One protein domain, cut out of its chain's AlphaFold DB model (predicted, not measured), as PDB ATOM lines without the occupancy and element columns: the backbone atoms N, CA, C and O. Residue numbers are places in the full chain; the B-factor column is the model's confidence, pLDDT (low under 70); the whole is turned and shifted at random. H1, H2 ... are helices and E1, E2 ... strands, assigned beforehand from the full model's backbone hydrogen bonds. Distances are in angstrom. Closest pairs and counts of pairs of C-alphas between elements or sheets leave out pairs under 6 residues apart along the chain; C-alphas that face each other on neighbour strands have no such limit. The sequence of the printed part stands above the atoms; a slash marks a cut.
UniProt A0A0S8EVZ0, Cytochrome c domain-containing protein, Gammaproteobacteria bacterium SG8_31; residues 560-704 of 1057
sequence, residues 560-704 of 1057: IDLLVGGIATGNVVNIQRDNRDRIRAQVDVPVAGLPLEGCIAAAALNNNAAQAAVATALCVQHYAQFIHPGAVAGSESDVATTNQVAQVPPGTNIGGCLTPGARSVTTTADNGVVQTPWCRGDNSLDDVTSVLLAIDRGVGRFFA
ATOM      1  N   ILE A 560     155.957 -75.170 191.072       86.25
ATOM      2  CA  ILE A 560     156.657 -75.954 190.046       86.25
ATOM      3  C   ILE A 560     157.616 -76.969 190.664       86.25
ATOM      4  O   ILE A 560     157.631 -78.115 190.208       86.25
ATOM      5  N   ASP A 561     158.348 -76.598 191.720       79.88
ATOM      6  CA  ASP A 561     159.209 -77.528 192.465       79.88
ATOM      7  C   ASP A 561     158.412 -78.733 192.964       79.88
ATOM      8  O   ASP A 561     158.864 -79.872 192.854       79.88
ATOM      9  N   LEU A 562     157.186 -78.504 193.429       79.12
ATOM     10  CA  LEU A 562     156.240 -79.557 193.784       79.12
ATOM     11  C   LEU A 562     155.825 -80.415 192.583       79.12
ATOM     12  O   LEU A 562     155.907 -81.643 192.645       79.12
ATOM     13  N   LEU A 563     155.370 -79.788 191.496       78.06
ATOM     14  CA  LEU A 563     154.732 -80.473 190.371       78.06
ATOM     15  C   LEU A 563     155.687 -81.359 189.566       78.06
ATOM     16  O   LEU A 563     155.263 -82.411 189.086       78.06
ATOM     17  N   VAL A 564     156.969 -81.005 189.457       72.75
ATOM     18  CA  VAL A 564     157.950 -81.806 188.697       72.75
ATOM     19  C   VAL A 564     158.678 -82.860 189.542       72.75
ATOM     20  O   VAL A 564     159.633 -83.478 189.075       72.75
ATOM     21  N   GLY A 565     158.208 -83.112 190.768       62.62
ATOM     22  CA  GLY A 565     158.692 -84.196 191.626       62.62
ATOM     23  C   GLY A 565     159.681 -83.787 192.714       62.62
ATOM     24  O   GLY A 565     160.514 -84.596 193.107       62.62
ATOM     25  N   GLY A 566     159.599 -82.552 193.211       63.91
ATOM     26  CA  GLY A 566     160.369 -82.059 194.357       63.91
ATOM     27  C   GLY A 566     159.798 -82.486 195.716       63.91
ATOM     28  O   GLY A 566     159.705 -83.675 196.012       63.91
ATOM     29  N   ILE A 567     159.475 -81.521 196.586       65.31
ATOM     30  CA  ILE A 567     159.244 -81.685 198.043       65.31
ATOM     31  C   ILE A 567     158.080 -82.612 198.463       65.31
ATOM     32  O   ILE A 567     157.905 -82.883 199.654       65.31
ATOM     33  N   ALA A 568     157.282 -83.127 197.522       73.81
ATOM     34  CA  ALA A 568     156.175 -84.030 197.819       73.81
ATOM     35  C   ALA A 568     156.684 -85.347 198.435       73.81
ATOM     36  O   ALA A 568     157.546 -86.031 197.886       73.81
ATOM     37  N   THR A 569     156.125 -85.750 199.578       80.06
ATOM     38  CA  THR A 569     156.486 -87.006 200.268       80.06
ATOM     39  C   THR A 569     155.248 -87.806 200.670       80.06
ATOM     40  O   THR A 569     154.125 -87.315 200.612       80.06
ATOM     41  N   GLY A 570     155.430 -89.064 201.083       81.06
ATOM     42  CA  GLY A 570     154.335 -89.935 201.524       81.06
ATOM     43  C   GLY A 570     153.774 -90.828 200.417       81.06
ATOM     44  O   GLY A 570     154.455 -91.105 199.428       81.06
ATOM     45  N   ASN A 571     152.549 -91.324 200.621       82.62
ATOM     46  CA  ASN A 571     151.899 -92.282 199.728       82.62
ATOM     47  C   ASN A 571     150.479 -91.838 199.353       82.62
ATOM     48  O   ASN A 571     149.701 -91.444 200.225       82.62
ATOM     49  N   VAL A 572     150.122 -92.028 198.084       82.19
ATOM     50  CA  VAL A 572     148.748 -91.942 197.571       82.19
ATOM     51  C   VAL A 572     148.177 -93.350 197.429       82.19
ATOM     52  O   VAL A 572     148.822 -94.231 196.863       82.19
ATOM     53  N   VAL A 573     146.964 -93.577 197.939       82.25
ATOM     54  CA  VAL A 573     146.330 -94.905 197.957       82.25
ATOM     55  C   VAL A 573     144.980 -94.860 197.240       82.25
ATOM     56  O   VAL A 573     144.030 -94.247 197.727       82.25
ATOM     57  N   ASN A 574     144.867 -95.549 196.099       82.38
ATOM     58  CA  ASN A 574     143.624 -95.662 195.329       82.38
ATOM     59  C   ASN A 574     142.984 -97.043 195.531       82.38
ATOM     60  O   ASN A 574     143.579 -98.064 195.185       82.38
ATOM     61  N   ILE A 575     141.762 -97.088 196.079       78.62
ATOM     62  CA  ILE A 575     141.045 -98.327 196.423       78.62
ATOM     63  C   ILE A 575     139.692 -98.374 195.708       78.62
ATOM     64  O   ILE A 575     138.825 -97.534 195.938       78.62
ATOM     65  N   GLN A 576     139.451 -99.439 194.939       75.25
ATOM     66  CA  GLN A 576     138.133 -99.770 194.394       75.25
ATOM     67  C   GLN A 576     137.452-100.836 195.262       75.25
ATOM     68  O   GLN A 576     137.984-101.939 195.424       75.25
ATOM     69  N   ARG A 577     136.250-100.543 195.772       76.12
ATOM     70  CA  ARG A 577     135.424-101.482 196.556       76.12
ATOM     71  C   ARG A 577     134.264-102.066 195.740       76.12
ATOM     72  O   ARG A 577     133.859-101.505 194.724       76.12
ATOM     73  N   ASP A 578     133.770-103.237 196.142       75.88
ATOM     74  CA  ASP A 578     132.535-103.834 195.613       75.88
ATOM     75  C   ASP A 578     131.287-103.384 196.401       75.88
ATOM     76  O   ASP A 578     131.392-102.757 197.448       75.88
ATOM     77  N   ASN A 579     130.086-103.763 195.944       73.44
ATOM     78  CA  ASN A 579     128.806-103.419 196.598       73.44
ATOM     79  C   ASN A 579     128.619-104.035 198.009       73.44
ATOM     80  O   ASN A 579     127.520-103.988 198.562       73.44
ATOM     81  N   ARG A 580     129.635-104.715 198.554       78.06
ATOM     82  CA  ARG A 580     129.686-105.258 199.917       78.06
ATOM     83  C   ARG A 580     130.896-104.712 200.693       78.06
ATOM     84  O   ARG A 580     131.334-105.372 201.638       78.06
ATOM     85  N   ASP A 581     131.441-103.572 200.270       70.50
ATOM     86  CA  ASP A 581     132.619-102.884 200.817       70.50
ATOM     87  C   ASP A 581     133.921-103.691 200.810       70.50
ATOM     88  O   ASP A 581     134.869-103.375 201.537       70.50
ATOM     89  N   ARG A 582     134.035-104.739 199.992       76.25
ATOM     90  CA  ARG A 582     135.279-105.513 199.887       76.25
ATOM     91  C   ARG A 582     136.213-104.867 198.880       76.25
ATOM     92  O   ARG A 582     135.775-104.452 197.812       76.25
ATOM     93  N   ILE A 583     137.507-104.832 199.194       77.19
ATOM     94  CA  ILE A 583     138.539-104.329 198.279       77.19
ATOM     95  C   ILE A 583     138.592-105.238 197.045       77.19
ATOM     96  O   ILE A 583     138.865-106.435 197.154       77.19
ATOM     97  N   ARG A 584     138.306-104.662 195.877       80.94
ATOM     98  CA  ARG A 584     138.355-105.321 194.568       80.94
ATOM     99  C   ARG A 584     139.691-105.080 193.870       80.94
ATOM    100  O   ARG A 584     140.195-105.985 193.211       80.94
ATOM    101  N   ALA A 585     140.233-103.874 194.002       79.38
ATOM    102  CA  ALA A 585     141.538-103.477 193.489       79.38
ATOM    103  C   ALA A 585     142.112-102.355 194.366       79.38
ATOM    104  O   ALA A 585     141.347-101.567 194.923       79.38
ATOM    105  N   GLN A 586     143.435-102.306 194.494       84.31
ATOM    106  CA  GLN A 586     144.153-101.283 195.249       84.31
ATOM    107  C   GLN A 586     145.502-101.012 194.584       84.31
ATOM    108  O   GLN A 586     146.155-101.953 194.129       84.31
ATOM    109  N   VAL A 587     145.898 -99.742 194.553       85.62
ATOM    110  CA  VAL A 587     147.229 -99.284 194.154       85.62
ATOM    111  C   VAL A 587     147.747 -98.320 195.217       85.62
ATOM    112  O   VAL A 587     147.034 -97.397 195.609       85.62
ATOM    113  N   ASP A 588     148.981 -98.552 195.657       87.25
ATOM    114  CA  ASP A 588     149.705 -97.717 196.612       87.25
ATOM    115  C   ASP A 588     150.897 -97.079 195.883       87.25
ATOM    116  O   ASP A 588     151.781 -97.790 195.400       87.25
ATOM    117  N   VAL A 589     150.913 -95.751 195.780       85.69
ATOM    118  CA  VAL A 589     151.924 -94.981 195.044       85.69
ATOM    119  C   VAL A 589     152.798 -94.205 196.031       85.69
ATOM    120  O   VAL A 589     152.288 -93.282 196.667       85.69
ATOM    121  N   PRO A 590     154.096 -94.525 196.170       86.06
ATOM    122  CA  PRO A 590     155.039 -93.644 196.849       86.06
ATOM    123  C   PRO A 590     155.306 -92.422 195.967       86.06
ATOM    124  O   PRO A 590     155.768 -92.573 194.838       86.06
ATOM    125  N   VAL A 591     155.001 -91.222 196.464       82.06
ATOM    126  CA  VAL A 591     155.079 -89.990 195.653       82.06
ATOM    127  C   VAL A 591     156.392 -89.225 195.805       82.06
ATOM    128  O   VAL A 591     156.598 -88.239 195.108       82.06
ATOM    129  N   ALA A 592     157.286 -89.668 196.692       82.38
ATOM    130  CA  ALA A 592     158.592 -89.038 196.870       82.38
ATOM    131  C   ALA A 592     159.390 -89.043 195.557       82.38
ATOM    132  O   ALA A 592     159.666 -90.116 195.015       82.38
ATOM    133  N   GLY A 593     159.763 -87.859 195.064       73.31
ATOM    134  CA  GLY A 593     160.508 -87.717 193.810       73.31
ATOM    135  C   GLY A 593     159.673 -87.909 192.536       73.31
ATOM    136  O   GLY A 593     160.238 -87.978 191.446       73.31
ATOM    137  N   LEU A 594     158.353 -88.087 192.650       80.88
ATOM    138  CA  LEU A 594     157.468 -88.363 191.518       80.88
ATOM    139  C   LEU A 594     156.816 -87.050 191.056       80.88
ATOM    140  O   LEU A 594     156.326 -86.342 191.921       80.88
ATOM    141  N   PRO A 595     156.768 -86.717 189.753       82.75
ATOM    142  CA  PRO A 595     155.980 -85.586 189.249       82.75
ATOM    143  C   PRO A 595     154.470 -85.797 189.421       82.75
ATOM    144  O   PRO A 595     154.020 -86.946 189.494       82.75
ATOM    145  N   LEU A 596     153.668 -84.724 189.380       83.56
ATOM    146  CA  LEU A 596     152.205 -84.806 189.491       83.56
ATOM    147  C   LEU A 596     151.617 -85.727 188.414       83.56
ATOM    148  O   LEU A 596     150.890 -86.665 188.748       83.56
ATOM    149  N   GLU A 597     151.982 -85.542 187.141       82.50
ATOM    150  CA  GLU A 597     151.556 -86.442 186.058       82.50
ATOM    151  C   GLU A 597     151.978 -87.899 186.317       82.50
ATOM    152  O   GLU A 597     151.205 -88.835 186.091       82.50
ATOM    153  N   GLY A 598     153.185 -88.095 186.857       84.69
ATOM    154  CA  GLY A 598     153.706 -89.404 187.249       84.69
ATOM    155  C   GLY A 598     152.872 -90.056 188.353       84.69
ATOM    156  O   GLY A 598     152.574 -91.250 188.274       84.69
ATOM    157  N   CYS A 599     152.432 -89.277 189.344       86.56
ATOM    158  CA  CYS A 599     151.507 -89.728 190.380       86.56
ATOM    159  C   CYS A 599     150.170 -90.142 189.773       86.56
ATOM    160  O   CYS A 599     149.694 -91.242 190.051       86.56
ATOM    161  N   ILE A 600     149.582 -89.303 188.917       86.50
ATOM    162  CA  ILE A 600     148.273 -89.561 188.301       86.50
ATOM    163  C   ILE A 600     148.325 -90.850 187.478       86.50
ATOM    164  O   ILE A 600     147.455 -91.717 187.613       86.50
ATOM    165  N   ALA A 601     149.378 -91.016 186.674       86.25
ATOM    166  CA  ALA A 601     149.601 -92.214 185.878       86.25
ATOM    167  C   ALA A 601     149.791 -93.464 186.752       86.25
ATOM    168  O   ALA A 601     149.215 -94.513 186.459       86.25
ATOM    169  N   ALA A 602     150.559 -93.356 187.842       86.81
ATOM    170  CA  ALA A 602     150.810 -94.467 188.756       86.81
ATOM    171  C   ALA A 602     149.581 -94.836 189.600       86.81
ATOM    172  O   ALA A 602     149.389 -96.012 189.896       86.81
ATOM    173  N   ALA A 603     148.738 -93.869 189.972       85.75
ATOM    174  CA  ALA A 603     147.570 -94.068 190.831       85.75
ATOM    175  C   ALA A 603     146.331 -94.568 190.070       85.75
ATOM    176  O   ALA A 603     145.345 -94.985 190.690       85.75
ATOM    177  N   ALA A 604     146.342 -94.546 188.735       84.94
ATOM    178  CA  ALA A 604     145.225 -95.000 187.916       84.94
ATOM    179  C   ALA A 604     145.046 -96.531 187.980       84.94
ATOM    180  O   ALA A 604     145.855 -97.305 187.475       84.94
ATOM    181  N   LEU A 605     143.919 -96.995 188.538       80.75
ATOM    182  CA  LEU A 605     143.593 -98.429 188.612       80.75
ATOM    183  C   LEU A 605     143.306 -99.067 187.240       80.75
ATOM    184  O   LEU A 605     143.350-100.292 187.101       80.75
ATOM    185  N   ASN A 606     142.927 -98.260 186.245       75.75
ATOM    186  CA  ASN A 606     142.773 -98.642 184.840       75.75
ATOM    187  C   ASN A 606     142.596 -97.392 183.954       75.75
ATOM    188  O   ASN A 606     142.317 -96.304 184.448       75.75
ATOM    189  N   ASN A 607     142.668 -97.579 182.634       74.12
ATOM    190  CA  ASN A 607     142.643 -96.496 181.639       74.12
ATOM    191  C   ASN A 607     141.234 -95.947 181.330       74.12
ATOM    192  O   ASN A 607     140.995 -95.462 180.223       74.12
ATOM    193  N   ASN A 608     140.262 -96.082 182.239       80.31
ATOM    194  CA  ASN A 608     138.942 -95.483 182.039       80.31
ATOM    195  C   ASN A 608     138.898 -94.055 182.609       80.31
ATOM    196  O   ASN A 608     139.546 -93.755 183.608       80.31
ATOM    197  N   ALA A 609     138.100 -93.185 181.986       73.69
ATOM    198  CA  ALA A 609     138.043 -91.762 182.334       73.69
ATOM    199  C   ALA A 609     137.626 -91.496 183.795       73.69
ATOM    200  O   ALA A 609     138.137 -90.575 184.420       73.69
ATOM    201  N   ALA A 610     136.744 -92.324 184.367       72.00
ATOM    202  CA  ALA A 610     136.306 -92.163 185.753       72.00
ATOM    203  C   ALA A 610     137.423 -92.486 186.759       72.00
ATOM    204  O   ALA A 610     137.529 -91.845 187.797       72.00
ATOM    205  N   GLN A 611     138.270 -93.475 186.468       75.69
ATOM    206  CA  GLN A 611     139.414 -93.825 187.314       75.69
ATOM    207  C   GLN A 611     140.591 -92.869 187.120       75.69
ATOM    208  O   GLN A 611     141.294 -92.602 188.089       75.69
ATOM    209  N   ALA A 612     140.759 -92.305 185.920       76.62
ATOM    210  CA  ALA A 612     141.699 -91.212 185.681       76.62
ATOM    211  C   ALA A 612     141.322 -89.951 186.482       76.62
ATOM    212  O   ALA A 612     142.186 -89.352 187.115       76.62
ATOM    213  N   ALA A 613     140.032 -89.600 186.544       75.62
ATOM    214  CA  ALA A 613     139.549 -88.487 187.365       75.62
ATOM    215  C   ALA A 613     139.785 -88.723 188.870       75.62
ATOM    216  O   ALA A 613     140.238 -87.825 189.571       75.62
ATOM    217  N   VAL A 614     139.552 -89.948 189.361       77.19
ATOM    218  CA  VAL A 614     139.848 -90.314 190.761       77.19
ATOM    219  C   VAL A 614     141.349 -90.226 191.060       77.19
ATOM    220  O   VAL A 614     141.724 -89.685 192.095       77.19
ATOM    221  N   ALA A 615     142.209 -90.729 190.169       82.12
ATOM    222  CA  ALA A 615     143.661 -90.628 190.324       82.12
ATOM    223  C   ALA A 615     144.138 -89.166 190.328       82.12
ATOM    224  O   ALA A 615     144.949 -88.795 191.173       82.12
ATOM    225  N   THR A 616     143.569 -88.335 189.448       82.69
ATOM    226  CA  THR A 616     143.821 -86.885 189.392       82.69
ATOM    227  C   THR A 616     143.469 -86.223 190.717       82.69
ATOM    228  O   THR A 616     144.333 -85.620 191.343       82.69
ATOM    229  N   ALA A 617     142.238 -86.417 191.198       77.50
ATOM    230  CA  ALA A 617     141.772 -85.838 192.454       77.50
ATOM    231  C   ALA A 617     142.631 -86.266 193.657       77.50
ATOM    232  O   ALA A 617     142.957 -85.438 194.503       77.50
ATOM    233  N   LEU A 618     143.027 -87.543 193.728       79.31
ATOM    234  CA  LEU A 618     143.877 -88.065 194.803       79.31
ATOM    235  C   LEU A 618     145.279 -87.445 194.800       79.31
ATOM    236  O   LEU A 618     145.768 -87.042 195.854       79.31
ATOM    237  N   CYS A 619     145.927 -87.378 193.635       83.50
ATOM    238  CA  CYS A 619     147.269 -86.814 193.518       83.50
ATOM    239  C   CYS A 619     147.267 -85.297 193.733       83.50
ATOM    240  O   CYS A 619     148.055 -84.814 194.536       83.50
ATOM    241  N   VAL A 620     146.338 -84.556 193.119       81.94
ATOM    242  CA  VAL A 620     146.184 -83.105 193.339       81.94
ATOM    243  C   VAL A 620     145.958 -82.798 194.815       81.94
ATOM    244  O   VAL A 620     146.662 -81.971 195.387       81.94
ATOM    245  N   GLN A 621     145.036 -83.513 195.465       78.06
ATOM    246  CA  GLN A 621     144.771 -83.333 196.889       78.06
ATOM    247  C   GLN A 621     146.002 -83.600 197.758       78.06
ATOM    248  O   GLN A 621     146.177 -82.954 198.788       78.06
ATOM    249  N   HIS A 622     146.824 -84.580 197.385       80.00
ATOM    250  CA  HIS A 622     148.048 -84.892 198.113       80.00
ATOM    251  C   HIS A 622     149.098 -83.789 197.949       80.00
ATOM    252  O   HIS A 622     149.707 -83.383 198.932       80.00
ATOM    253  N   TYR A 623     149.277 -83.271 196.736       82.69
ATOM    254  CA  TYR A 623     150.269 -82.230 196.442       82.69
ATOM    255  C   TYR A 623     149.868 -80.884 197.048       82.69
ATOM    256  O   TYR A 623     150.717 -80.189 197.600       82.69
ATOM    257  N   ALA A 624     148.572 -80.561 197.054       80.69
ATOM    258  CA  ALA A 624     148.039 -79.338 197.652       80.69
ATOM    259  C   ALA A 624     148.297 -79.204 199.169       80.69
ATOM    260  O   ALA A 624     148.176 -78.111 199.711       80.69
ATOM    261  N   GLN A 625     148.683 -80.284 199.866       77.50
ATOM    262  CA  GLN A 625     149.077 -80.239 201.287       77.50
ATOM    263  C   GLN A 625     150.406 -79.526 201.527       77.50
ATOM    264  O   GLN A 625     150.678 -79.095 202.645       77.50
ATOM    265  N   PHE A 626     151.242 -79.464 200.495       80.62
ATOM    266  CA  PHE A 626     152.560 -78.846 200.541       80.62
ATOM    267  C   PHE A 626     152.548 -77.428 199.954       80.62
ATOM    268  O   PHE A 626     153.574 -76.763 199.963       80.62
ATOM    269  N   ILE A 627     151.400 -76.965 199.449       85.62
ATOM    270  CA  ILE A 627     151.230 -75.600 198.952       85.62
ATOM    271  C   ILE A 627     150.933 -74.684 200.139       85.62
ATOM    272  O   ILE A 627     150.044 -74.972 200.951       85.62
ATOM    273  N   HIS A 628     151.662 -73.569 200.204       88.44
ATOM    274  CA  HIS A 628     151.499 -72.539 201.224       88.44
ATOM    275  C   HIS A 628     150.020 -72.151 201.409       88.44
ATOM    276  O   HIS A 628     149.338 -71.909 200.415       88.44
ATOM    277  N   PRO A 629     149.487 -72.079 202.643       85.44
ATOM    278  CA  PRO A 629     148.061 -71.865 202.894       85.44
ATOM    279  C   PRO A 629     147.488 -70.544 202.373       85.44
ATOM    280  O   PRO A 629     146.281 -70.489 202.153       85.44
ATOM    281  N   GLY A 630     148.319 -69.521 202.172       86.12
ATOM    282  CA  GLY A 630     147.928 -68.244 201.561       86.12
ATOM    283  C   GLY A 630     148.017 -68.208 200.030       86.12
ATOM    284  O   GLY A 630     147.753 -67.174 199.431       86.12
ATOM    285  N   ALA A 631     148.413 -69.305 199.374       89.38
ATOM    286  CA  ALA A 631     148.572 -69.320 197.925       89.38
ATOM    287  C   ALA A 631     147.237 -69.167 197.188       89.38
ATOM    288  O   ALA A 631     146.264 -69.873 197.488       89.38
ATOM    289  N   VAL A 632     147.236 -68.312 196.165       87.75
ATOM    290  CA  VAL A 632     146.092 -68.054 195.288       87.75
ATOM    291  C   VAL A 632     146.482 -68.063 193.807       87.75
ATOM    292  O   VAL A 632     147.641 -67.838 193.471       87.75
ATOM    293  N   ALA A 633     145.514 -68.286 192.919       87.56
ATOM    294  CA  ALA A 633     145.696 -68.145 191.474       87.56
ATOM    295  C   ALA A 633     146.075 -66.707 191.071       87.56
ATOM    296  O   ALA A 633     145.738 -65.743 191.769       87.56
ATOM    297  N   GLY A 634     146.750 -66.572 189.932       84.81
ATOM    298  CA  GLY A 634     147.249 -65.313 189.386       84.81
ATOM    299  C   GLY A 634     146.158 -64.270 189.127       84.81
ATOM    300  O   GLY A 634     144.993 -64.635 188.917       84.81
ATOM    301  N   SER A 635     146.514 -62.975 189.148       79.44
ATOM    302  CA  SER A 635     145.563 -61.903 188.792       79.44
ATOM    303  C   SER A 635     145.162 -62.002 187.322       79.44
ATOM    304  O   SER A 635     144.052 -61.631 186.948       79.44
ATOM    305  N   GLU A 636     146.012 -62.625 186.506       76.00
ATOM    306  CA  GLU A 636     145.836 -62.767 185.070       76.00
ATOM    307  C   GLU A 636     145.316 -64.159 184.656       76.00
ATOM    308  O   GLU A 636     145.345 -64.517 183.475       76.00
ATOM    309  N   SER A 637     144.820 -64.965 185.597       71.00
ATOM    310  CA  SER A 637     144.376 -66.356 185.366       71.00
ATOM    311  C   SER A 637     143.091 -66.505 184.524       71.00
ATOM    312  O   SER A 637     142.730 -67.610 184.097       71.00
ATOM    313  N   ASP A 638     142.417 -65.392 184.225       63.12
ATOM    314  CA  ASP A 638     141.093 -65.323 183.606       63.12
ATOM    315  C   ASP A 638     141.080 -65.697 182.113       63.12
ATOM    316  O   ASP A 638     141.006 -64.824 181.250       63.12
ATOM    317  N   VAL A 639     141.076 -66.991 181.748       52.72
ATOM    318  CA  VAL A 639     140.800 -67.380 180.349       52.72
ATOM    319  C   VAL A 639     139.969 -68.657 180.134       52.72
ATOM    320  O   VAL A 639     140.248 -69.752 180.611       52.72
ATOM    321  N   ALA A 640     138.946 -68.439 179.299       43.38
ATOM    322  CA  ALA A 640     137.951 -69.273 178.627       43.38
ATOM    323  C   ALA A 640     138.145 -70.798 178.443       43.38
ATOM    324  O   ALA A 640     139.175 -71.346 178.056       43.38
ATOM    325  N   THR A 641     136.988 -71.454 178.563       38.81
ATOM    326  CA  THR A 641     136.697 -72.882 178.438       38.81
ATOM    327  C   THR A 641     137.245 -73.552 177.173       38.81
ATOM    328  O   THR A 641     136.778 -73.304 176.058       38.81
ATOM    329  N   THR A 642     138.094 -74.556 177.367       38.84
ATOM    330  CA  THR A 642     138.137 -75.730 176.485       38.84
ATOM    331  C   THR A 642     137.918 -76.982 177.332       38.84
ATOM    332  O   THR A 642     138.106 -76.948 178.541       38.84
ATOM    333  N   ASN A 643     137.442 -78.068 176.712       42.22
ATOM    334  CA  ASN A 643     136.804 -79.250 177.327       42.22
ATOM    335  C   ASN A 643     137.614 -80.052 178.390       42.22
ATOM    336  O   ASN A 643     137.257 -81.205 178.638       42.22
ATOM    337  N   GLN A 644     138.688 -79.517 178.985       45.31
ATOM    338  CA  GLN A 644     139.535 -80.215 179.963       45.31
ATOM    339  C   GLN A 644     139.972 -79.406 181.204       45.31
ATOM    340  O   GLN A 644     140.452 -80.038 182.135       45.31
ATOM    341  N   VAL A 645     139.768 -78.081 181.275       53.38
ATOM    342  CA  VAL A 645     140.076 -77.261 182.474       53.38
ATOM    343  C   VAL A 645     138.946 -76.241 182.677       53.38
ATOM    344  O   VAL A 645     138.500 -75.627 181.703       53.38
ATOM    345  N   ALA A 646     138.411 -76.119 183.898       56.56
ATOM    346  CA  ALA A 646     137.399 -75.108 184.219       56.56
ATOM    347  C   ALA A 646     138.043 -73.711 184.264       56.56
ATOM    348  O   ALA A 646     139.248 -73.605 184.470       56.56
ATOM    349  N   GLN A 647     137.260 -72.645 184.054       63.84
ATOM    350  CA  GLN A 647     137.777 -71.293 184.287       63.84
ATOM    351  C   GLN A 647     138.200 -71.174 185.749       63.84
ATOM    352  O   GLN A 647     137.417 -71.528 186.630       63.84
ATOM    353  N   VAL A 648     139.417 -70.688 185.973       67.25
ATOM    354  CA  VAL A 648     139.932 -70.347 187.295       67.25
ATOM    355  C   VAL A 648     139.738 -68.845 187.468       67.25
ATOM    356  O   VAL A 648     140.339 -68.090 186.711       67.25
ATOM    357  N   PRO A 649     138.908 -68.399 188.421       73.00
ATOM    358  CA  PRO A 649     138.854 -66.990 188.779       73.00
ATOM    359  C   PRO A 649     140.184 -66.502 189.389       73.00
ATOM    360  O   PRO A 649     140.765 -67.218 190.215       73.00
ATOM    361  N   PRO A 650     140.630 -65.274 189.087       80.94
ATOM    362  CA  PRO A 650     141.722 -64.606 189.775       80.94
ATOM    363  C   PRO A 650     141.588 -64.660 191.288       80.94
ATOM    364  O   PRO A 650     140.495 -64.519 191.837       80.94
ATOM    365  N   GLY A 651     142.710 -64.897 191.968       82.06
ATOM    366  CA  GLY A 651     142.748 -65.011 193.424       82.06
ATOM    367  C   GLY A 651     142.113 -66.280 193.991       82.06
ATOM    368  O   GLY A 651     142.026 -66.409 195.206       82.06
ATOM    369  N   THR A 652     141.700 -67.249 193.171       82.25
ATOM    370  CA  THR A 652     141.226 -68.550 193.673       82.25
ATOM    371  C   THR A 652     142.227 -69.140 194.664       82.25
ATOM    372  O   THR A 652     143.361 -69.429 194.296       82.25
ATOM    373  N   ASN A 653     141.816 -69.356 195.911       82.06
ATOM    374  CA  ASN A 653     142.667 -69.975 196.925       82.06
ATOM    375  C   ASN A 653     143.022 -71.420 196.537       82.06
ATOM    376  O   ASN A 653     142.141 -72.261 196.325       82.06
ATOM    377  N   ILE A 654     144.314 -71.733 196.534       81.50
ATOM    378  CA  ILE A 654     144.850 -73.058 196.180       81.50
ATOM    379  C   ILE A 654     145.680 -73.705 197.290       81.50
ATOM    380  O   ILE A 654     146.000 -74.891 197.214       81.50
ATOM    381  N   GLY A 655     146.011 -72.934 198.326       76.88
ATOM    382  CA  GLY A 655     146.772 -73.368 199.487       76.88
ATOM    383  C   GLY A 655     145.959 -74.040 200.593       76.88
ATOM    384  O   GLY A 655     144.740 -73.893 200.697       76.88
ATOM    385  N   GLY A 656     146.650 -74.742 201.499       65.25
ATOM    386  CA  GLY A 656     146.087 -75.071 202.816       65.25
ATOM    387  C   GLY A 656     145.047 -76.192 202.803       65.25
ATOM    388  O   GLY A 656     144.148 -76.233 203.654       65.25
ATOM    389  N   CYS A 657     145.154 -77.114 201.848       63.16
ATOM    390  CA  CYS A 657     144.342 -78.321 201.834       63.16
ATOM    391  C   CYS A 657     144.863 -79.330 202.874       63.16
ATOM    392  O   CYS A 657     145.980 -79.811 202.746       63.16
ATOM    393  N   LEU A 658     144.029 -79.694 203.866       57.41
ATOM    394  CA  LEU A 658     144.316 -80.643 204.968       57.41
ATOM    395  C   LEU A 658     145.423 -80.232 205.978       57.41
ATOM    396  O   LEU A 658     146.305 -79.432 205.706       57.41
ATOM    397  N   THR A 659     145.368 -80.781 207.203       48.97
ATOM    398  CA  THR A 659     146.365 -80.533 208.270       48.97
ATOM    399  C   THR A 659     147.715 -81.207 207.978       48.97
ATOM    400  O   THR A 659     147.703 -82.404 207.658       48.97
ATOM    401  N   PRO A 660     148.864 -80.534 208.212       40.16
ATOM    402  CA  PRO A 660     150.188 -81.151 208.126       40.16
ATOM    403  C   PRO A 660     150.265 -82.440 208.959       40.16
ATOM    404  O   PRO A 660     149.941 -82.446 210.148       40.16
ATOM    405  N   GLY A 661     150.673 -83.554 208.339       39.03
ATOM    406  CA  GLY A 661     150.887 -84.837 209.029       39.03
ATOM    407  C   GLY A 661     149.889 -85.964 208.722       39.03
ATOM    408  O   GLY A 661     150.003 -87.048 209.306       39.03
ATOM    409  N   ALA A 662     148.949 -85.777 207.790       44.81
ATOM    410  CA  ALA A 662     148.156 -86.881 207.247       44.81
ATOM    411  C   ALA A 662     149.058 -87.834 206.432       44.81
ATOM    412  O   ALA A 662     149.287 -87.648 205.247       44.81
ATOM    413  N   ARG A 663     149.584 -88.893 207.064       38.38
ATOM    414  CA  ARG A 663     150.529 -89.856 206.447       38.38
ATOM    415  C   ARG A 663     149.989 -90.648 205.237       38.38
ATOM    416  O   ARG A 663     150.730 -91.454 204.681       38.38
ATOM    417  N   SER A 664     148.717 -90.489 204.875       47.91
ATOM    418  CA  SER A 664     148.054 -91.182 203.762       47.91
ATOM    419  C   SER A 664     146.756 -90.454 203.409       47.91
ATOM    420  O   SER A 664     145.882 -90.327 204.270       47.91
ATOM    421  N   VAL A 665     146.594 -90.032 202.152       51.31
ATOM    422  CA  VAL A 665     145.283 -89.641 201.609       51.31
ATOM    423  C   VAL A 665     144.568 -90.919 201.184       51.31
ATOM    424  O   VAL A 665     144.920 -91.542 200.184       51.31
ATOM    425  N   THR A 666     143.584 -91.344 201.977       50.62
ATOM    426  CA  THR A 666     142.779 -92.541 201.700       50.62
ATOM    427  C   THR A 666     141.330 -92.119 201.521       50.62
ATOM    428  O   THR A 666     140.647 -91.852 202.507       50.62
ATOM    429  N   THR A 667     140.829 -92.084 200.287       44.69
ATOM    430  CA  THR A 667     139.391 -91.916 200.049       44.69
ATOM    431  C   THR A 667     138.781 -93.249 199.631       44.69
ATOM    432  O   THR A 667     139.320 -93.999 198.817       44.69
ATOM    433  N   THR A 668     137.661 -93.615 200.253       43.00
ATOM    434  CA  THR A 668     136.845 -94.739 199.795       43.00
ATOM    435  C   THR A 668     136.045 -94.258 198.594       43.00
ATOM    436  O   THR A 668     135.049 -93.561 198.764       43.00
ATOM    437  N   ALA A 669     136.494 -94.599 197.385       42.84
ATOM    438  CA  ALA A 669     135.734 -94.368 196.164       42.84
ATOM    439  C   ALA A 669     134.529 -95.322 196.114       42.84
ATOM    440  O   ALA A 669     134.525 -96.313 195.379       42.84
ATOM    441  N   ASP A 670     133.487 -95.032 196.889       43.16
ATOM    442  CA  ASP A 670     132.193 -95.669 196.685       43.16
ATOM    443  C   ASP A 670     131.571 -95.035 195.435       43.16
ATOM    444  O   ASP A 670     131.204 -93.862 195.410       43.16
ATOM    445  N   ASN A 671     131.492 -95.810 194.353       41.19
ATOM    446  CA  ASN A 671     130.848 -95.424 193.089       41.19
ATOM    447  C   ASN A 671     131.449 -94.208 192.347       41.19
ATOM    448  O   ASN A 671     130.756 -93.602 191.531       41.19
ATOM    449  N   GLY A 672     132.729 -93.883 192.561       43.78
ATOM    450  CA  GLY A 672     133.407 -92.794 191.840       43.78
ATOM    451  C   GLY A 672     133.262 -91.408 192.473       43.78
ATOM    452  O   GLY A 672     133.553 -90.420 191.810       43.78
ATOM    453  N   VAL A 673     132.840 -91.329 193.740       38.97
ATOM    454  CA  VAL A 673     132.838 -90.085 194.522       38.97
ATOM    455  C   VAL A 673     134.002 -90.120 195.511       38.97
ATOM    456  O   VAL A 673     134.038 -90.958 196.410       38.97
ATOM    457  N   VAL A 674     134.963 -89.214 195.338       46.09
ATOM    458  CA  VAL A 674     136.009 -88.930 196.327       46.09
ATOM    459  C   VAL A 674     135.348 -88.107 197.438       46.09
ATOM    460  O   VAL A 674     134.821 -87.034 197.163       46.09
ATOM    461  N   GLN A 675     135.313 -88.594 198.687       44.62
ATOM    462  CA  GLN A 675     134.978 -87.711 199.813       44.62
ATOM    463  C   GLN A 675     136.105 -86.688 199.933       44.62
ATOM    464  O   GLN A 675     137.213 -87.060 200.302       44.62
ATOM    465  N   THR A 676     135.837 -85.433 199.581       47.44
ATOM    466  CA  THR A 676     136.796 -84.330 199.655       47.44
ATOM    467  C   THR A 676     136.856 -83.816 201.095       47.44
ATOM    468  O   THR A 676     135.924 -83.135 201.531       47.44
ATOM    469  N   PRO A 677     137.885 -84.124 201.900       48.69
ATOM    470  CA  PRO A 677     138.146 -83.292 203.058       48.69
ATOM    471  C   PRO A 677     138.514 -81.871 202.605       48.69
ATOM    472  O   PRO A 677     139.109 -81.671 201.546       48.69
ATOM    473  N   TRP A 678     138.079 -80.916 203.419       51.12
ATOM    474  CA  TRP A 678     138.059 -79.480 203.174       51.12
ATOM    475  C   TRP A 678     139.460 -78.915 202.902       51.12
ATOM    476  O   TRP A 678     140.382 -79.152 203.689       51.12
ATOM    477  N   CYS A 679     139.601 -78.131 201.830       53.34
ATOM    478  CA  CYS A 679     140.625 -77.091 201.796       53.34
ATOM    479  C   CYS A 679     140.213 -75.971 202.762       53.34
ATOM    480  O   CYS A 679     139.023 -75.808 203.042       53.34
ATOM    481  N   ARG A 680     141.169 -75.271 203.382       51.22
ATOM    482  CA  ARG A 680     140.843 -74.145 204.273       51.22
ATOM    483  C   ARG A 680     140.159 -73.051 203.424       51.22
ATOM    484  O   ARG A 680     140.670 -72.718 202.367       51.22
ATOM    485  N   GLY A 681     139.014 -72.521 203.870       53.25
ATOM    486  CA  GLY A 681     138.185 -71.605 203.063       53.25
ATOM    487  C   GLY A 681     137.046 -72.317 202.318       53.25
ATOM    488  O   GLY A 681     136.796 -73.500 202.531       53.25
ATOM    489  N   ASP A 682     136.298 -71.592 201.495       53.44
ATOM    490  CA  ASP A 682     135.166 -72.051 200.674       53.44
ATOM    491  C   ASP A 682     135.578 -72.713 199.340       53.44
ATOM    492  O   ASP A 682     134.733 -72.957 198.479       53.44
ATOM    493  N   ASN A 683     136.857 -73.070 199.190       62.00
ATOM    494  CA  ASN A 683     137.439 -73.576 197.944       62.00
ATOM    495  C   ASN A 683     136.952 -74.996 197.618       62.00
ATOM    496  O   ASN A 683     136.929 -75.880 198.487       62.00
ATOM    497  N   SER A 684     136.653 -75.258 196.344       69.25
ATOM    498  CA  SER A 684     136.401 -76.617 195.870       69.25
ATOM    499  C   SER A 684     137.702 -77.296 195.422       69.25
ATOM    500  O   SER A 684     138.632 -76.656 194.936       69.25
ATOM    501  N   LEU A 685     137.781 -78.627 195.552       70.88
ATOM    502  CA  LEU A 685     138.903 -79.396 194.990       70.88
ATOM    503  C   LEU A 685     138.995 -79.229 193.460       70.88
ATOM    504  O   LEU A 685     140.079 -79.376 192.898       70.88
ATOM    505  N   ASP A 686     137.878 -78.917 192.799       72.81
ATOM    506  CA  ASP A 686     137.820 -78.686 191.355       72.81
ATOM    507  C   ASP A 686     138.575 -77.403 190.962       72.81
ATOM    508  O   ASP A 686     139.256 -77.389 189.933       72.81
ATOM    509  N   ASP A 687     138.535 -76.369 191.807       74.69
ATOM    510  CA  ASP A 687     139.257 -75.110 191.593       74.69
ATOM    511  C   ASP A 687     140.775 -75.326 191.712       74.69
ATOM    512  O   ASP A 687     141.527 -75.023 190.785       74.69
ATOM    513  N   VAL A 688     141.220 -75.974 192.798       78.69
ATOM    514  CA  VAL A 688     142.636 -76.336 193.014       78.69
ATOM    515  C   VAL A 688     143.156 -77.232 191.889       78.69
ATOM    516  O   VAL A 688     144.258 -77.038 191.379       78.69
ATOM    517  N   THR A 689     142.345 -78.206 191.463       80.44
ATOM    518  CA  THR A 689     142.675 -79.077 190.328       80.44
ATOM    519  C   THR A 689     142.856 -78.267 189.051       80.44
ATOM    520  O   THR A 689     143.811 -78.500 188.317       80.44
ATOM    521  N   SER A 690     141.971 -77.308 188.788       79.62
ATOM    522  CA  SER A 690     142.032 -76.500 187.569       79.62
ATOM    523  C   SER A 690     143.290 -75.633 187.526       79.62
ATOM    524  O   SER A 690     143.944 -75.593 186.487       79.62
ATOM    525  N   VAL A 691     143.686 -75.035 188.655       84.31
ATOM    526  CA  VAL A 691     144.922 -74.238 188.752       84.31
ATOM    527  C   VAL A 691     146.164 -75.091 188.545       84.31
ATOM    528  O   VAL A 691     146.982 -74.779 187.686       84.31
ATOM    529  N   LEU A 692     146.304 -76.205 189.270       84.69
ATOM    530  CA  LEU A 692     147.502 -77.041 189.137       84.69
ATOM    531  C   LEU A 692     147.642 -77.635 187.732       84.69
ATOM    532  O   LEU A 692     148.755 -77.736 187.226       84.69
ATOM    533  N   LEU A 693     146.528 -77.977 187.078       82.50
ATOM    534  CA  LEU A 693     146.544 -78.421 185.684       82.50
ATOM    535  C   LEU A 693     146.829 -77.276 184.697       82.50
ATOM    536  O   LEU A 693     147.424 -77.522 183.650       82.50
ATOM    537  N   ALA A 694     146.428 -76.037 185.000       82.75
ATOM    538  CA  ALA A 694     146.807 -74.869 184.209       82.75
ATOM    539  C   ALA A 694     148.315 -74.598 184.313       82.75
ATOM    540  O   ALA A 694     148.964 -74.430 183.283       82.75
ATOM    541  N   ILE A 695     148.885 -74.660 185.520       86.81
ATOM    542  CA  ILE A 695     150.332 -74.535 185.742       86.81
ATOM    543  C   ILE A 695     151.081 -75.644 184.999       86.81
ATOM    544  O   ILE A 695     152.017 -75.354 184.259       86.81
ATOM    545  N   ASP A 696     150.651 -76.902 185.130       81.81
ATOM    546  CA  ASP A 696     151.252 -78.046 184.431       81.81
ATOM    547  C   ASP A 696     151.199 -77.885 182.899       81.81
ATOM    548  O   ASP A 696     152.205 -78.050 182.203       81.81
ATOM    549  N   ARG A 697     150.062 -77.423 182.359       82.25
ATOM    550  CA  ARG A 697     149.943 -77.053 180.941       82.25
ATOM    551  C   ARG A 697     150.911 -75.930 180.564       82.25
ATOM    552  O   ARG A 697     151.527 -76.014 179.500       82.25
ATOM    553  N   GLY A 698     151.050 -74.903 181.400       82.56
ATOM    554  CA  GLY A 698     151.983 -73.791 181.218       82.56
ATOM    555  C   GLY A 698     153.435 -74.255 181.177       82.56
ATOM    556  O   GLY A 698     154.147 -73.920 180.233       82.56
ATOM    557  N   VAL A 699     153.839 -75.132 182.103       80.94
ATOM    558  CA  VAL A 699     155.141 -75.824 182.092       80.94
ATOM    559  C   VAL A 699     155.314 -76.572 180.769       80.94
ATOM    560  O   VAL A 699     156.319 -76.402 180.075       80.94
ATOM    561  N   GLY A 700     154.297 -77.324 180.345       77.50
ATOM    562  CA  GLY A 700     154.279 -77.995 179.049       77.50
ATOM    563  C   GLY A 700     154.501 -77.042 177.872       77.50
ATOM    564  O   GLY A 700     155.246 -77.381 176.958       77.50
ATOM    565  N   ARG A 701     153.914 -75.839 177.873       80.19
ATOM    566  CA  ARG A 701     154.119 -74.818 176.822       80.19
ATOM    567  C   ARG A 701     155.463 -74.115 176.906       80.19
ATOM    568  O   ARG A 701     156.022 -73.787 175.862       80.19
ATOM    569  N   PHE A 702     155.980 -73.923 178.109       80.00
ATOM    570  CA  PHE A 702     157.283 -73.328 178.358       80.00
ATOM    571  C   PHE A 702     158.416 -74.222 177.832       80.00
ATOM    572  O   PHE A 702     159.334 -73.747 177.160       80.00
ATOM    573  N   PHE A 703     158.317 -75.533 178.084       74.44
ATOM    574  CA  PHE A 703     159.324 -76.525 177.692       74.44
ATOM    575  C   PHE A 703     159.064 -77.187 176.335       74.44
ATOM    576  O   PHE A 703     160.001 -77.676 175.696       74.44
ATOM    577  N   ALA A 704     157.826 -77.193 175.835       64.31
ATOM    578  CA  ALA A 704     157.578 -77.557 174.449       64.31
ATOM    579  C   ALA A 704     158.221 -76.498 173.553       64.31
ATOM    580  O   ALA A 704     157.946 -75.309 173.686       64.31
TER     581      ALA A 704
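AT A GLANCE: This is residues 560 to 704 of the 1057 residues of the protein "Cytochrome c domain-containing protein" of Gammaproteobacteria bacterium SG8_31 (UniProt A0A0S8EVZ0). A small three-stranded sheet, with the hairpin of E1 and E2 as its longer part, has H2 and H3 packed on one face and its other face bare of named helices. H3 is the core helix between the sheet and H4, which crosses it nearly at a right angle, while H1 is a single short turn near H2, H3 and H4. The printed part has 145 residues, with four named helices and three named strands in the order H1 E1 E2 H2 H3 E3 H4; the sheet is mixed, in the order E2, E1, E3. The class is mixed, helices and strands, though under half of the residues, 69, are in named elements. The whole is compact, with a radius of gyration of the C-alphas of 15.0 A and spans of 47 by 33 by 30 A.

IN THESE COORDINATES: In the sheet, E1 is residues 571 to 577, 19.1 A long, beginning at C-alpha 571 (151.899, -92.282, 199.728); E2 is residues 583 to 590, 19.7 A; E3 is residues 665 to 669. H2 is residues 596 to 603, 10.4 A, and H3 is residues 609 to 626, 26.6 A, beginning at C-alpha 609 (138.043, -91.762, 182.334). H1 is residues 560 to 563. H4 is residues 685 to 703, 26.9 A, ending at C-alpha 703 (159.324, -76.525, 177.692).

HOW THE PARTS SIT: E1 and E2 form an antiparallel hairpin at 170 degrees, with N 574 and O 587 at 2.9 A and N 589 and O 572 at 2.8 A, within hydrogen-bond range. E3 is parallel to E1 at 14 degrees; C-alphas 573 and 666 face each other at 5.7 A, but no backbone N and O across this pair are within hydrogen-bond range. H2 and H3 are on the same face, making two layers, helices on one face of a sheet. H2 is over E2 and E1 at a height of 9.6 A. H3 is over E1 and E3 at a height of 9.1 A. H3 is the hub: it touches H2 at a steep tilt of 53 degrees, opposite ways, with the C-alphas of Ile 600 and Ala 615 closest at 5.1 A. Residues 616 to 624 of H3 touch H4, about perpendicular at 88 degrees, with the C-alphas of Val 620 and Thr 689 closest at 6.1 A. H1 and H3 only just touch, with 3 pairs of C-alphas within 8 A, the closest being those of Leu 562 and Tyr 623 at 7.1 A. H4 is not on the sheet. Every O i to N i+4 pair is within hydrogen-bond range in H2 and H4, 12 of 14 in H3, and H1 is too short for such a pair.

THE WHOLE: The C-alphas farthest apart are those of Arg 580 and Glu 636, 47.8 A. The printed part has no cut. The links from H3 to E3, 38 residues, and from E3 to H4, 15 residues, are long. The mean pLDDT of the printed part is 71.5; residues 565 to 567, 638 to 648, 656 to 684 and 704 are under 70, and E3 has a mean of 46.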